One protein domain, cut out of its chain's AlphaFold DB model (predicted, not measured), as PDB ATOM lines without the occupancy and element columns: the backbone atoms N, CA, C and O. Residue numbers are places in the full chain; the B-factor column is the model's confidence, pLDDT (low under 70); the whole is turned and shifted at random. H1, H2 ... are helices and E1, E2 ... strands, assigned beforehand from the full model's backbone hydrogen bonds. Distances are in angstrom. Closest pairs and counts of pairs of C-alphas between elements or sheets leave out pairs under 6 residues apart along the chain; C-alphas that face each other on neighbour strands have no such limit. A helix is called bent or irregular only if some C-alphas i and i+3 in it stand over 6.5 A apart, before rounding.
ATOM      1  N   SER A 115     112.474 103.190  79.658       89.62
ATOM      2  CA  SER A 115     113.462 103.098  80.737       89.62
ATOM      3  C   SER A 115     114.739 102.416  80.262       89.62
ATOM      4  O   SER A 115     114.684 101.355  79.640       89.62
ATOM      5  N   LEU A 116     115.876 102.972  80.653       87.56
ATOM      6  CA  LEU A 116     117.207 102.419  80.467       87.56
ATOM      7  C   LEU A 116     117.852 102.230  81.852       87.56
ATOM      8  O   LEU A 116     118.508 103.150  82.355       87.56
ATOM      9  N   PRO A 117     117.636 101.083  82.520       79.31
ATOM     10  CA  PRO A 117     118.331 100.792  83.768       79.31
ATOM     11  C   PRO A 117     119.834 100.649  83.491       79.31
ATOM     12  O   PRO A 117     120.232  99.891  82.609       79.31
ATOM     13  N   LEU A 118     120.665 101.387  84.233       79.06
ATOM     14  CA  LEU A 118     122.125 101.340  84.095       79.06
ATOM     15  C   LEU A 118     122.761 100.513  85.214       79.06
ATOM     16  O   LEU A 118     123.613  99.666  84.963       79.06
ATOM     17  N   SER A 119     122.339 100.755  86.457       84.50
ATOM     18  CA  SER A 119     122.789 100.043  87.654       84.50
ATOM     19  C   SER A 119     121.742 100.180  88.773       84.50
ATOM     20  O   SER A 119     120.811 100.974  88.637       84.50
ATOM     21  N   PRO A 120     121.862  99.469  89.910       80.69
ATOM     22  CA  PRO A 120     120.919  99.620  91.023       80.69
ATOM     23  C   PRO A 120     120.803 101.052  91.579       80.69
ATOM     24  O   PRO A 120     119.774 101.394  92.153       80.69
ATOM     25  N   GLY A 121     121.842 101.879  91.414       84.00
ATOM     26  CA  GLY A 121     121.868 103.275  91.869       84.00
ATOM     27  C   GLY A 121     121.678 104.314  90.761       84.00
ATOM     28  O   GLY A 121     121.700 105.506  91.051       84.00
ATOM     29  N   GLN A 122     121.528 103.898  89.498       87.81
ATOM     30  CA  GLN A 122     121.417 104.805  88.356       87.81
ATOM     31  C   GLN A 122     120.396 104.294  87.343       87.81
ATOM     32  O   GLN A 122     120.472 103.162  86.859       87.81
ATOM     33  N   PHE A 123     119.486 105.171  86.941       88.88
ATOM     34  CA  PHE A 123     118.552 104.899  85.860       88.88
ATOM     35  C   PHE A 123     118.483 106.098  84.917       88.88
ATOM     36  O   PHE A 123     118.646 107.244  85.334       88.88
ATOM     37  N   LEU A 124     118.225 105.825  83.643       92.44
ATOM     38  CA  LEU A 124     117.846 106.827  82.658       92.44
ATOM     39  C   LEU A 124     116.459 106.483  82.124       92.44
ATOM     40  O   LEU A 124     116.053 105.321  82.107       92.44
ATOM     41  N   ALA A 125     115.724 107.491  81.677       93.25
ATOM     42  CA  ALA A 125     114.460 107.279  80.997       93.25
ATOM     43  C   ALA A 125     114.251 108.347  79.928       93.25
ATOM     44  O   ALA A 125     114.493 109.530  80.164       93.25
ATOM     45  N   PHE A 126     113.753 107.930  78.768       92.88
ATOM     46  CA  PHE A 126     113.128 108.851  77.834       92.88
ATOM     47  C   PHE A 126     111.685 109.040  78.252       92.88
ATOM     48  O   PHE A 126     110.946 108.070  78.404       92.88
ATOM     49  N   VAL A 127     111.300 110.294  78.426       92.25
ATOM     50  CA  VAL A 127     109.932 110.707  78.714       92.25
ATOM     51  C   VAL A 127     109.574 111.850  77.776       92.25
ATOM     52  O   VAL A 127     110.469 112.541  77.274       92.25
ATOM     53  N   PRO A 128     108.286 112.094  77.511       89.12
ATOM     54  CA  PRO A 128     107.911 113.232  76.703       89.12
ATOM     55  C   PRO A 128     108.235 114.528  77.452       89.12
ATOM     56  O   PRO A 128     107.954 114.643  78.641       89.12
ATOM     57  N   ALA A 129     108.792 115.521  76.752       88.19
ATOM     58  CA  ALA A 129     109.241 116.775  77.372       88.19
ATOM     59  C   ALA A 129     108.135 117.486  78.172       88.19
ATOM     60  O   ALA A 129     108.400 118.036  79.234       88.19
ATOM     61  N   HIS A 130     106.890 117.404  77.690       85.19
ATOM     62  CA  HIS A 130     105.701 117.912  78.381       85.19
ATOM     63  C   HIS A 130     105.580 117.402  79.828       85.19
ATOM     64  O   HIS A 130     105.231 118.160  80.729       85.19
ATOM     65  N   ASP A 131     105.905 116.127  80.045       88.19
ATOM     66  CA  ASP A 131     105.705 115.425  81.311       88.19
ATOM     67  C   ASP A 131     106.978 115.407  82.173       88.19
ATOM     68  O   ASP A 131     106.932 115.038  83.344       88.19
ATOM     69  N   ALA A 132     108.124 115.817  81.615       91.88
ATOM     70  CA  ALA A 132     109.435 115.684  82.247       91.88
ATOM     71  C   ALA A 132     109.503 116.348  83.630       91.88
ATOM     72  O   ALA A 132     110.030 115.755  84.572       91.88
ATOM     73  N   LEU A 133     108.927 117.545  83.770       92.31
ATOM     74  CA  LEU A 133     108.927 118.274  85.037       92.31
ATOM     75  C   LEU A 133     108.021 117.609  86.084       92.31
ATOM     76  O   LEU A 133     108.444 117.402  87.215       92.31
ATOM     77  N   ALA A 134     106.824 117.173  85.685       91.06
ATOM     78  CA  ALA A 134     105.908 116.452  86.571       91.06
ATOM     79  C   ALA A 134     106.496 115.103  87.026       91.06
ATOM     80  O   ALA A 134     106.333 114.689  88.174       91.06
ATOM     81  N   VAL A 135     107.209 114.407  86.136       93.06
ATOM     82  CA  VAL A 135     107.959 113.197  86.487       93.06
ATOM     83  C   VAL A 135     109.078 113.527  87.478       93.06
ATOM     84  O   VAL A 135     109.218 112.814  88.471       93.06
ATOM     85  N   ALA A 136     109.831 114.611  87.267       94.75
ATOM     86  CA  ALA A 136     110.881 115.047  88.188       94.75
ATOM     87  C   ALA A 136     110.336 115.354  89.595       94.75
ATOM     88  O   ALA A 136     110.899 114.890  90.586       94.75
ATOM     89  N   GLU A 137     109.200 116.048  89.697       94.75
ATOM     90  CA  GLU A 137     108.534 116.328  90.978       94.75
ATOM     91  C   GLU A 137     108.051 115.052  91.682       94.75
ATOM     92  O   GLU A 137     108.160 114.927  92.907       94.75
ATOM     93  N   ARG A 138     107.561 114.063  90.922       94.12
ATOM     94  CA  ARG A 138     107.191 112.748  91.469       94.12
ATOM     95  C   ARG A 138     108.410 111.983  91.975       94.12
ATOM     96  O   ARG A 138     108.330 111.378  93.040       94.12
ATOM     97  N   VAL A 139     109.532 112.028  91.253       94.31
ATOM     98  CA  VAL A 139     110.800 111.427  91.699       94.31
ATOM     99  C   VAL A 139     111.286 112.099  92.981       94.31
ATOM    100  O   VAL A 139     111.615 111.399  93.936       94.31
ATOM    101  N   TYR A 140     111.267 113.434  93.040       94.38
ATOM    102  CA  TYR A 140     111.594 114.197  94.247       94.38
ATOM    103  C   TYR A 140     110.724 113.779  95.441       94.38
ATOM    104  O   TYR A 140     111.244 113.450  96.510       94.38
ATOM    105  N   SER A 141     109.405 113.726  95.242       94.12
ATOM    106  CA  SER A 141     108.442 113.361  96.287       94.12
ATOM    107  C   SER A 141     108.652 111.930  96.781       94.12
ATOM    108  O   SER A 141     108.660 111.675  97.984       94.12
ATOM    109  N   GLU A 142     108.869 110.990  95.861       94.88
ATOM    110  CA  GLU A 142     109.078 109.583  96.194       94.88
ATOM    111  C   GLU A 142     110.424 109.353  96.891       94.88
ATOM    112  O   GLU A 142     110.499 108.589  97.853       94.88
ATOM    113  N   TYR A 143     111.471 110.069  96.475       94.19
ATOM    114  CA  TYR A 143     112.753 110.087  97.172       94.19
ATOM    115  C   TYR A 143     112.603 110.629  98.598       94.19
ATOM    116  O   TYR A 143     113.067 109.992  99.543       94.19
ATOM    117  N   GLY A 144     111.889 111.743  98.788       92.69
ATOM    118  CA  GLY A 144     111.594 112.281 100.118       92.69
ATOM    119  C   GLY A 144     110.806 111.297 100.989       92.69
ATOM    120  O   GLY A 144     111.128 111.110 102.162       92.69
ATOM    121  N   ARG A 145     109.825 110.600 100.406       92.44
ATOM    122  CA  ARG A 145     109.011 109.594 101.098       92.44
ATOM    123  C   ARG A 145     109.825 108.376 101.537       92.44
ATOM    124  O   ARG A 145     109.642 107.897 102.654       92.44
ATOM    125  N   GLN A 146     110.688 107.853 100.668       92.31
ATOM    126  CA  GLN A 146     111.448 106.630 100.946       92.31
ATOM    127  C   GLN A 146     112.735 106.883 101.739       92.31
ATOM    128  O   GLN A 146     113.085 106.093 102.613       92.31
ATOM    129  N   PHE A 147     113.427 107.990 101.464       93.00
ATOM    130  CA  PHE A 147     114.777 108.263 101.963       93.00
ATOM    131  C   PHE A 147     114.884 109.552 102.787       93.00
ATOM    132  O   PHE A 147     115.975 109.898 103.241       93.00
ATOM    133  N   GLY A 148     113.774 110.247 103.062       93.19
ATOM    134  CA  GLY A 148     113.767 111.533 103.772       93.19
ATOM    135  C   GLY A 148     114.473 111.520 105.131       93.19
ATOM    136  O   GLY A 148     115.069 112.519 105.519       93.19
ATOM    137  N   LYS A 149     114.487 110.375 105.826       94.44
ATOM    138  CA  LYS A 149     115.162 110.186 107.127       94.44
ATOM    139  C   LYS A 149     116.687 110.279 107.048       94.44
ATOM    140  O   LYS A 149     117.356 110.517 108.049       94.44
ATOM    141  N   VAL A 150     117.239 110.037 105.860       94.06
ATOM    142  CA  VAL A 150     118.681 109.944 105.601       94.06
ATOM    143  C   VAL A 150     119.128 110.848 104.450       94.06
ATOM    144  O   VAL A 150     120.259 110.735 103.978       94.06
ATOM    145  N   ARG A 151     118.268 111.779 104.015       91.94
ATOM    146  CA  ARG A 151     118.501 112.665 102.861       91.94
ATOM    147  C   ARG A 151     119.756 113.531 102.969       91.94
ATOM    148  O   ARG A 151     120.257 114.000 101.961       91.94
ATOM    149  N   ASN A 152     120.256 113.747 104.185       92.62
ATOM    150  CA  ASN A 152     121.479 114.498 104.457       92.62
ATOM    151  C   ASN A 152     122.764 113.733 104.095       92.62
ATOM    152  O   ASN A 152     123.832 114.333 104.038       92.62
ATOM    153  N   ARG A 153     122.681 112.412 103.898       93.56
ATOM    154  CA  ARG A 153     123.836 111.531 103.649       93.56
ATOM    155  C   ARG A 153     123.647 110.547 102.496       93.56
ATOM    156  O   ARG A 153     124.612 109.900 102.105       93.56
ATOM    157  N   LEU A 154     122.432 110.428 101.969       93.62
ATOM    158  CA  LEU A 154     122.105 109.593 100.817       93.62
ATOM    159  C   LEU A 154     121.492 110.467  99.716       93.62
ATOM    160  O   LEU A 154     120.283 110.413  99.537       93.62
ATOM    161  N   PRO A 155     122.282 111.306  99.031       94.06
ATOM    162  CA  PRO A 155     121.758 112.273  98.075       94.06
ATOM    163  C   PRO A 155     121.192 111.608  96.814       94.06
ATOM    164  O   PRO A 155     121.596 110.513  96.422       94.06
ATOM    165  N   LEU A 156     120.325 112.344  96.122       94.62
ATOM    166  CA  LEU A 156     119.872 112.046  94.766       94.62
ATOM    167  C   LEU A 156     120.376 113.135  93.816       94.62
ATOM    168  O   LEU A 156     120.147 114.318  94.066       94.62
ATOM    169  N   PHE A 157     121.008 112.740  92.713       95.88
ATOM    170  CA  PHE A 157     121.188 113.611  91.553       95.88
ATOM    171  C   PHE A 157     120.058 113.346  90.552       95.88
ATOM    172  O   PHE A 157     119.845 112.201  90.152       95.88
ATOM    173  N   LEU A 158     119.346 114.393  90.137       96.06
ATOM    174  CA  LEU A 158     118.281 114.320  89.140       96.06
ATOM    175  C   LEU A 158     118.589 115.249  87.962       96.06
ATOM    176  O   LEU A 158     118.623 116.466  88.117       96.06
ATOM    177  N   GLY A 159     118.795 114.669  86.780       95.56
ATOM    178  CA  GLY A 159     119.101 115.407  85.553       95.56
ATOM    179  C   GLY A 159     117.970 115.342  84.526       95.56
ATOM    180  O   GLY A 159     117.402 114.273  84.306       95.56
ATOM    181  N   LEU A 160     117.683 116.457  83.852       95.88
ATOM    182  CA  LEU A 160     116.773 116.519  82.704       95.88
ATOM    183  C   LEU A 160     117.517 116.965  81.442       95.88
ATOM    184  O   LEU A 160     117.938 118.112  81.338       95.88
ATOM    185  N   VAL A 161     117.623 116.091  80.440       95.12
ATOM    186  CA  VAL A 161     118.187 116.445  79.126       95.12
ATOM    187  C   VAL A 161     117.064 116.536  78.102       95.12
ATOM    188  O   VAL A 161     116.458 115.533  77.734       95.12
ATOM    189  N   SER A 162     116.795 117.747  77.624       94.62
ATOM    190  CA  SER A 162     115.854 118.007  76.534       94.62
ATOM    191  C   SER A 162     116.596 118.053  75.202       94.62
ATOM    192  O   SER A 162     117.699 118.587  75.117       94.62
ATOM    193  N   PHE A 163     116.006 117.511  74.142       93.19
ATOM    194  CA  PHE A 163     116.618 117.460  72.813       93.19
ATOM    195  C   PHE A 163     115.546 117.333  71.725       93.19
ATOM    196  O   PHE A 163     114.403 116.960  71.989       93.19
ATOM    197  N   GLN A 164     115.905 117.659  70.483       88.62
ATOM    198  CA  GLN A 164     115.007 117.502  69.338       88.62
ATOM    199  C   GLN A 164     114.974 116.046  68.859       88.62
ATOM    200  O   GLN A 164     115.968 115.335  68.950       88.62
ATOM    201  N   ARG A 165     113.861 115.607  68.250       83.38
ATOM    202  CA  ARG A 165     113.684 114.222  67.756       83.38
ATOM    203  C   ARG A 165     114.843 113.722  66.879       83.38
ATOM    204  O   ARG A 165     115.161 112.542  66.922       83.38
ATOM    205  N   LYS A 166     115.435 114.600  66.062       84.12
ATOM    206  CA  LYS A 166     116.519 114.249  65.128       84.12
ATOM    207  C   LYS A 166     117.924 114.381  65.731       84.12
ATOM    208  O   LYS A 166     118.902 114.172  65.020       84.12
ATOM    209  N   THR A 167     118.048 114.734  67.011       90.50
ATOM    210  CA  THR A 167     119.348 114.784  67.685       90.50
ATOM    211  C   THR A 167     119.911 113.361  67.809       90.50
ATOM    212  O   THR A 167     119.214 112.486  68.323       90.50
ATOM    213  N   PRO A 168     121.160 113.101  67.370       91.56
ATOM    214  CA  PRO A 168     121.784 111.790  67.516       91.56
ATOM    215  C   PRO A 168     121.803 111.328  68.974       91.56
ATOM    216  O   PRO A 168     122.287 112.045  69.852       91.56
ATOM    217  N   LEU A 169     121.323 110.108  69.217       90.62
ATOM    218  CA  LEU A 169     121.196 109.555  70.565       90.62
ATOM    219  C   LEU A 169     122.539 109.500  71.301       90.62
ATOM    220  O   LEU A 169     122.596 109.764  72.493       90.62
ATOM    221  N   THR A 170     123.631 109.226  70.588       92.00
ATOM    222  CA  THR A 170     124.987 109.227  71.152       92.00
ATOM    223  C   THR A 170     125.345 110.567  71.797       92.00
ATOM    224  O   THR A 170     125.849 110.585  72.913       92.00
ATOM    225  N   ALA A 171     125.000 111.690  71.159       92.06
ATOM    226  CA  ALA A 171     125.238 113.020  71.717       92.06
ATOM    227  C   ALA A 171     124.386 113.286  72.969       92.06
ATOM    228  O   ALA A 171     124.872 113.901  73.915       92.06
ATOM    229  N   VAL A 172     123.138 112.803  72.993       93.31
ATOM    230  CA  VAL A 172     122.259 112.889  74.172       93.31
ATOM    231  C   VAL A 172     122.835 112.070  75.329       93.31
ATOM    232  O   VAL A 172     122.918 112.563  76.453       93.31
ATOM    233  N   MET A 173     123.278 110.842  75.052       91.12
ATOM    234  CA  MET A 173     123.857 109.950  76.058       91.12
ATOM    235  C   MET A 173     125.170 110.494  76.625       91.12
ATOM    236  O   MET A 173     125.406 110.349  77.822       91.12
ATOM    237  N   ASP A 174     126.001 111.154  75.814       91.19
ATOM    238  CA  ASP A 174     127.223 111.810  76.293       91.19
ATOM    239  C   ASP A 174     126.918 112.920  77.311       91.19
ATOM    240  O   ASP A 174     127.580 113.002  78.345       91.19
ATOM    241  N   VAL A 175     125.896 113.747  77.057       92.19
ATOM    242  CA  VAL A 175     125.452 114.779  78.015       92.19
ATOM    243  C   VAL A 175     124.897 114.139  79.283       92.19
ATOM    244  O   VAL A 175     125.282 114.528  80.382       92.19
ATOM    245  N   ALA A 176     124.026 113.137  79.142       91.94
ATOM    246  CA  ALA A 176     123.425 112.453  80.282       91.94
ATOM    247  C   ALA A 176     124.488 111.804  81.187       91.94
ATOM    248  O   ALA A 176     124.399 111.907  82.407       91.94
ATOM    249  N   ARG A 177     125.528 111.188  80.607       89.12
ATOM    250  CA  ARG A 177     126.654 110.632  81.376       89.12
ATOM    251  C   ARG A 177     127.439 111.711  82.114       89.12
ATOM    252  O   ARG A 177     127.672 111.547  83.302       89.12
ATOM    253  N   ARG A 178     127.764 112.833  81.460       90.44
ATOM    254  CA  ARG A 178     128.441 113.967  82.119       90.44
ATOM    255  C   ARG A 178     127.658 114.508  83.307       90.44
ATOM    256  O   ARG A 178     128.243 114.801  84.340       90.44
ATOM    257  N   MET A 179     126.336 114.607  83.173       93.12
ATOM    258  CA  MET A 179     125.473 114.974  84.293       93.12
ATOM    259  C   MET A 179     125.565 113.960  85.435       93.12
ATOM    260  O   MET A 179     125.742 114.360  86.579       93.12
ATOM    261  N   LEU A 180     125.497 112.657  85.139       89.50
ATOM    262  CA  LEU A 180     125.602 111.596  86.149       89.50
ATOM    263  C   LEU A 180     126.979 111.522  86.829       89.50
ATOM    264  O   LEU A 180     127.068 111.058  87.962       89.50
ATOM    265  N   GLU A 181     128.035 111.968  86.151       89.94
ATOM    266  CA  GLU A 181     129.395 112.075  86.691       89.94
ATOM    267  C   GLU A 181     129.588 113.303  87.597       89.94
ATOM    268  O   GLU A 181     130.663 113.466  88.174       89.94
ATOM    269  N   THR A 182     128.559 114.147  87.762       90.94
ATOM    270  CA  THR A 182     128.601 115.296  88.675       90.94
ATOM    271  C   THR A 182     128.944 114.836  90.093       90.94
ATOM    272  O   THR A 182     128.178 114.077  90.699       90.94
ATOM    273  N   PRO A 183     130.060 115.310  90.668       89.88
ATOM    274  CA  PRO A 183     130.426 114.943  92.021       89.88
ATOM    275  C   PRO A 183     129.462 115.570  93.034       89.88
ATOM    276  O   PRO A 183     129.190 116.771  93.031       89.88
ATOM    277  N   LEU A 184     128.962 114.740  93.947       92.38
ATOM    278  CA  LEU A 184     128.146 115.184  95.073       92.38
ATOM    279  C   LEU A 184     129.059 115.425  96.268       92.38
ATOM    280  O   LEU A 184     129.450 114.501  96.984       92.38
ATOM    281  N   HIS A 185     129.448 116.684  96.440       91.62
ATOM    282  CA  HIS A 185     130.345 117.081  97.511       91.62
ATOM    283  C   HIS A 185     129.628 117.174  98.851       91.62
ATOM    284  O   HIS A 185     128.442 117.483  98.952       91.62
ATOM    285  N   LYS A 186     130.403 116.909  99.894       93.69
ATOM    286  CA  LYS A 186     130.007 117.144 101.269       93.69
ATOM    287  C   LYS A 186     130.156 118.628 101.587       93.69
ATOM    288  O   LYS A 186     131.206 119.207 101.323       93.69
ATOM    289  N   SER A 267     121.223 116.704  97.835       95.62
ATOM    290  CA  SER A 267     120.652 116.272  96.564       95.62
ATOM    291  C   SER A 267     120.728 117.407  95.545       95.62
ATOM    292  O   SER A 267     120.550 118.579  95.886       95.62
ATOM    293  N   ARG A 268     120.961 117.058  94.282       96.12
ATOM    294  CA  ARG A 268     121.212 118.008  93.199       96.12
ATOM    295  C   ARG A 268     120.232 117.838  92.057       96.12
ATOM    296  O   ARG A 268     119.757 116.732  91.793       96.12
ATOM    297  N   PHE A 269     119.971 118.937  91.369       96.25
ATOM    298  CA  PHE A 269     119.137 118.981  90.182       96.25
ATOM    299  C   PHE A 269     119.857 119.723  89.066       96.25
ATOM    300  O   PHE A 269     120.489 120.746  89.304       96.25
ATOM    301  N   ALA A 270     119.752 119.216  87.847       95.44
ATOM    302  CA  ALA A 270     120.256 119.900  86.670       95.44
ATOM    303  C   ALA A 270     119.292 119.707  85.505       95.44
ATOM    304  O   ALA A 270     118.626 118.676  85.382       95.44
ATOM    305  N   TYR A 271     119.259 120.676  84.604       94.38
ATOM    306  CA  TYR A 271     118.575 120.537  83.331       94.38
ATOM    307  C   TYR A 271     119.450 121.088  82.208       94.38
ATOM    308  O   TYR A 271     120.295 121.952  82.423       94.38
ATOM    309  N   PHE A 272     119.273 120.563  81.000       92.44
ATOM    310  CA  PHE A 272     120.036 120.998  79.839       92.44
ATOM    311  C   PHE A 272     119.234 120.798  78.565       92.44
ATOM    312  O   PHE A 272     118.643 119.738  78.350       92.44
ATOM    313  N   TYR A 273     119.236 121.804  77.696       91.88
ATOM    314  CA  TYR A 273     118.642 121.701  76.371       91.88
ATOM    315  C   TYR A 273     119.737 121.575  75.316       91.88
ATOM    316  O   TYR A 273     120.510 122.498  75.080       91.88
ATOM    317  N   LEU A 274     119.811 120.403  74.691       91.12
ATOM    318  CA  LEU A 274     120.769 120.089  73.642       91.12
ATOM    319  C   LEU A 274     120.217 120.547  72.284       91.12
ATOM    320  O   LEU A 274     119.633 119.757  71.535       91.12
ATOM    321  N   GLU A 275     120.397 121.831  71.970       86.50
ATOM    322  CA  GLU A 275     119.949 122.438  70.704       86.50
ATOM    323  C   GLU A 275     120.765 121.955  69.508       86.50
ATOM    324  O   GLU A 275     120.245 121.797  68.406       86.50
ATOM    325  N   SER A 276     122.057 121.722  69.730       84.88
ATOM    326  CA  SER A 276     122.974 121.212  68.718       84.88
ATOM    327  C   SER A 276     123.943 120.210  69.324       84.88
ATOM    328  O   SER A 276     124.283 120.267  70.504       84.88
ATOM    329  N   THR A 277     124.465 119.308  68.496       81.88
ATOM    330  CA  THR A 277     125.447 118.306  68.935       81.88
ATOM    331  C   THR A 277     126.738 118.926  69.476       81.88
ATOM    332  O   THR A 277     127.441 118.271  70.245       81.88
ATOM    333  N   ALA A 278     127.067 120.171  69.113       80.94
ATOM    334  CA  ALA A 278     128.243 120.886  69.609       80.94
ATOM    335  C   ALA A 278     128.143 121.224  71.107       80.94
ATOM    336  O   ALA A 278     129.143 121.167  71.820       80.94
ATOM    337  N   GLN A 279     126.932 121.482  71.607       84.06
ATOM    338  CA  GLN A 279     126.689 121.815  73.014       84.06
ATOM    339  C   GLN A 279     126.887 120.623  73.960       84.06
ATOM    340  O   GLN A 279     126.863 120.809  75.174       84.06
ATOM    341  N   ARG A 280     127.151 119.411  73.444       78.44
ATOM    342  CA  ARG A 280     127.318 118.218  74.286       78.44
ATOM    343  C   ARG A 280     128.412 118.363  75.351       78.44
ATOM    344  O   ARG A 280     128.336 117.711  76.383       78.44
ATOM    345  N   PHE A 281     129.419 119.206  75.109       83.06
ATOM    346  CA  PHE A 281     130.543 119.475  76.021       83.06
ATOM    347  C   PHE A 281     130.346 120.695  76.930       83.06
ATOM    348  O   PHE A 281     131.256 121.037  77.672       83.06
ATOM    349  N   ARG A 282     129.203 121.386  76.840       86.75
ATOM    350  CA  ARG A 282     128.983 122.682  77.499       86.75
ATOM    351  C   ARG A 282     128.453 122.566  78.926       86.75
ATOM    352  O   ARG A 282     128.393 123.583  79.606       86.75
ATOM    353  N   PHE A 283     127.991 121.385  79.332       87.12
ATOM    354  CA  PHE A 283     127.501 121.174  80.690       87.12
ATOM    355  C   PHE A 283     128.652 121.370  81.678       87.12
ATOM    356  O   PHE A 283     129.661 120.669  81.589       87.12
ATOM    357  N   ASP A 284     128.481 122.327  82.582       85.81
ATOM    358  CA  ASP A 284     129.452 122.688  83.606       85.81
ATOM    359  C   ASP A 284     128.821 122.468  84.992       85.81
ATOM    360  O   ASP A 284     127.945 123.242  85.388       85.81
ATOM    361  N   PRO A 285     129.246 121.433  85.742       84.94
ATOM    362  CA  PRO A 285     128.701 121.134  87.060       84.94
ATOM    363  C   PRO A 285     128.751 122.296  88.057       84.94
ATOM    364  O   PRO A 285     127.898 122.369  88.934       84.94
ATOM    365  N   GLU A 286     129.720 123.207  87.944       81.12
ATOM    366  CA  GLU A 286     129.848 124.332  88.879       81.12
ATOM    367  C   GLU A 286     128.803 125.426  88.630       81.12
ATOM    368  O   GLU A 286     128.505 126.218  89.523       81.12
ATOM    369  N   ARG A 287     128.246 125.484  87.415       80.00
ATOM    370  CA  ARG A 287     127.324 126.543  86.977       80.00
ATOM    371  C   ARG A 287     125.903 126.055  86.755       80.00
ATOM    372  O   ARG A 287     124.963 126.818  86.948       80.00
ATOM    373  N   ASP A 288     125.757 124.808  86.323       87.56
ATOM    374  CA  ASP A 288     124.503 124.267  85.794       87.56
ATOM    375  C   ASP A 288     123.762 123.374  86.807       87.56
ATOM    376  O   ASP A 288     122.707 122.818  86.492       87.56
ATOM    377  N   VAL A 289     124.311 123.207  88.016       93.38
ATOM    378  CA  VAL A 289     123.772 122.317  89.052       93.38
ATOM    379  C   VAL A 289     123.163 123.122  90.196       93.38
ATOM    380  O   VAL A 289     123.839 123.861  90.907       93.38
ATOM    381  N   LEU A 290     121.872 122.899  90.413       94.06
ATOM    382  CA  LEU A 290     121.059 123.473  91.477       94.06
ATOM    383  C   LEU A 290     120.895 122.483  92.635       94.06
ATOM    384  O   LEU A 290     121.235 121.296  92.526       94.06
ATOM    385  N   LEU A 291     120.342 122.945  93.756       94.44
ATOM    386  CA  LEU A 291     119.850 122.026  94.775       94.44
ATOM    387  C   LEU A 291     118.597 121.329  94.251       94.44
ATOM    388  O   LEU A 291     117.778 121.915  93.547       94.44
ATOM    389  N   LEU A 292     118.405 120.064  94.619       94.81
ATOM    390  CA  LEU A 292     117.169 119.367  94.264       94.81
ATOM    391  C   LEU A 292     115.935 120.042  94.883       94.81
ATOM    392  O   LEU A 292     114.868 120.031  94.280       94.81
TER     393      LEU A 292
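AT A GLANCE: This is residues 115 to 186 and 267 to 292 of the 400 residues of an uncharacterized protein of Anaerolineae bacterium (UniProt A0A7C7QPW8). A narrow sheet, two long parallel strands E3 and E4 with the short E5 beside E4, is covered on one face by the helix H2, which runs along the strands. The long helix H1 runs past the E3 edge, the hairpin of E1 and E2 lies near E3 and H2, and the short helices H3 and H4 graze the sheet. The printed part has 98 residues, with four named helices and five named strands in the order E1 E2 H1 E3 H2 E4 H3 H4 E5; the sheet's order is E3, E4, E5, mixed, and the class is mixed, helices and strands. It is compact, with a radius of gyration of the C-alphas of 13.6 A, and elongated, spanning 42 by 27 by 23 A.

IN THESE COORDINATES: Begin at C-alpha 157, (121.188, 113.611, 91.553), where E3, residues 157 to 163, starts its 19.7 A. E4, residues 268 to 274, is also 19.7 A long; E5, residues 289 to 291, is 6.9 A and ends at C-alpha 291, (119.850, 122.026, 94.775). H2, residues 169 to 180, runs 16.3 A. Find C-alpha 129 at (109.241, 116.775, 77.372); from there H1, residues 129 to 150, runs 30.5 A, with a kink of 46 degrees near residue 144. H1 is irregular, C-alphas 146 and 149 being 8.0 A apart. H3, residues 277 to 281, is only just irregular, C-alphas 278 and 281 being 7.0 A apart. H4 is residues 285 to 288, E1 residues 115 to 119 and E2 residues 122 to 126.

HOW THE PARTS SIT: Look first at E3 and E4, parallel at 12 degrees, with N 160 and O 270 at 2.9 A. E4 and E5 are antiparallel, with N 269 and O 290 at 2.9 A. H2 and this sheet make two layers, a helix on one face of a sheet: its height over the sheet is 9.0 A, and it lies over E3 at 21 degrees on the local plane. The closest C-alphas of H2 and E3 are those of Met 179 and Gly 159, 6.5 A. With residues 171 to 175 alone H2 touches H3, the closest C-alphas being those of Val 175 and Arg 280, 5.4 A. H1 only grazes the sheet, with residues 129 to 140, and is apart from H2. E1 and E2 form an antiparallel hairpin, with N 116 and O 124 at 2.8 A; E2 is near E3, with 9 pairs of C-alphas within 10 A. Every O i to N i+4 pair is within hydrogen-bond range in H2; in H1 14 of 18 are, in H3 0 of 1, beside 1 of 2 O i to N i+3 pairs, and H4 is too short for an O i to N i+4 pair.

THE WHOLE: The two C-alphas farthest apart, those of Lys 149 and Lys 166, are 42.2 A apart. Residues 187 to 266 are not printed, and C-alphas 186 and 267 are 10.5 A apart across this cut, in the link from H2 to E4. Of the links that are printed whole, none is long. Mean pLDDT of the printed part is 90.5, and no printed residue is under 70.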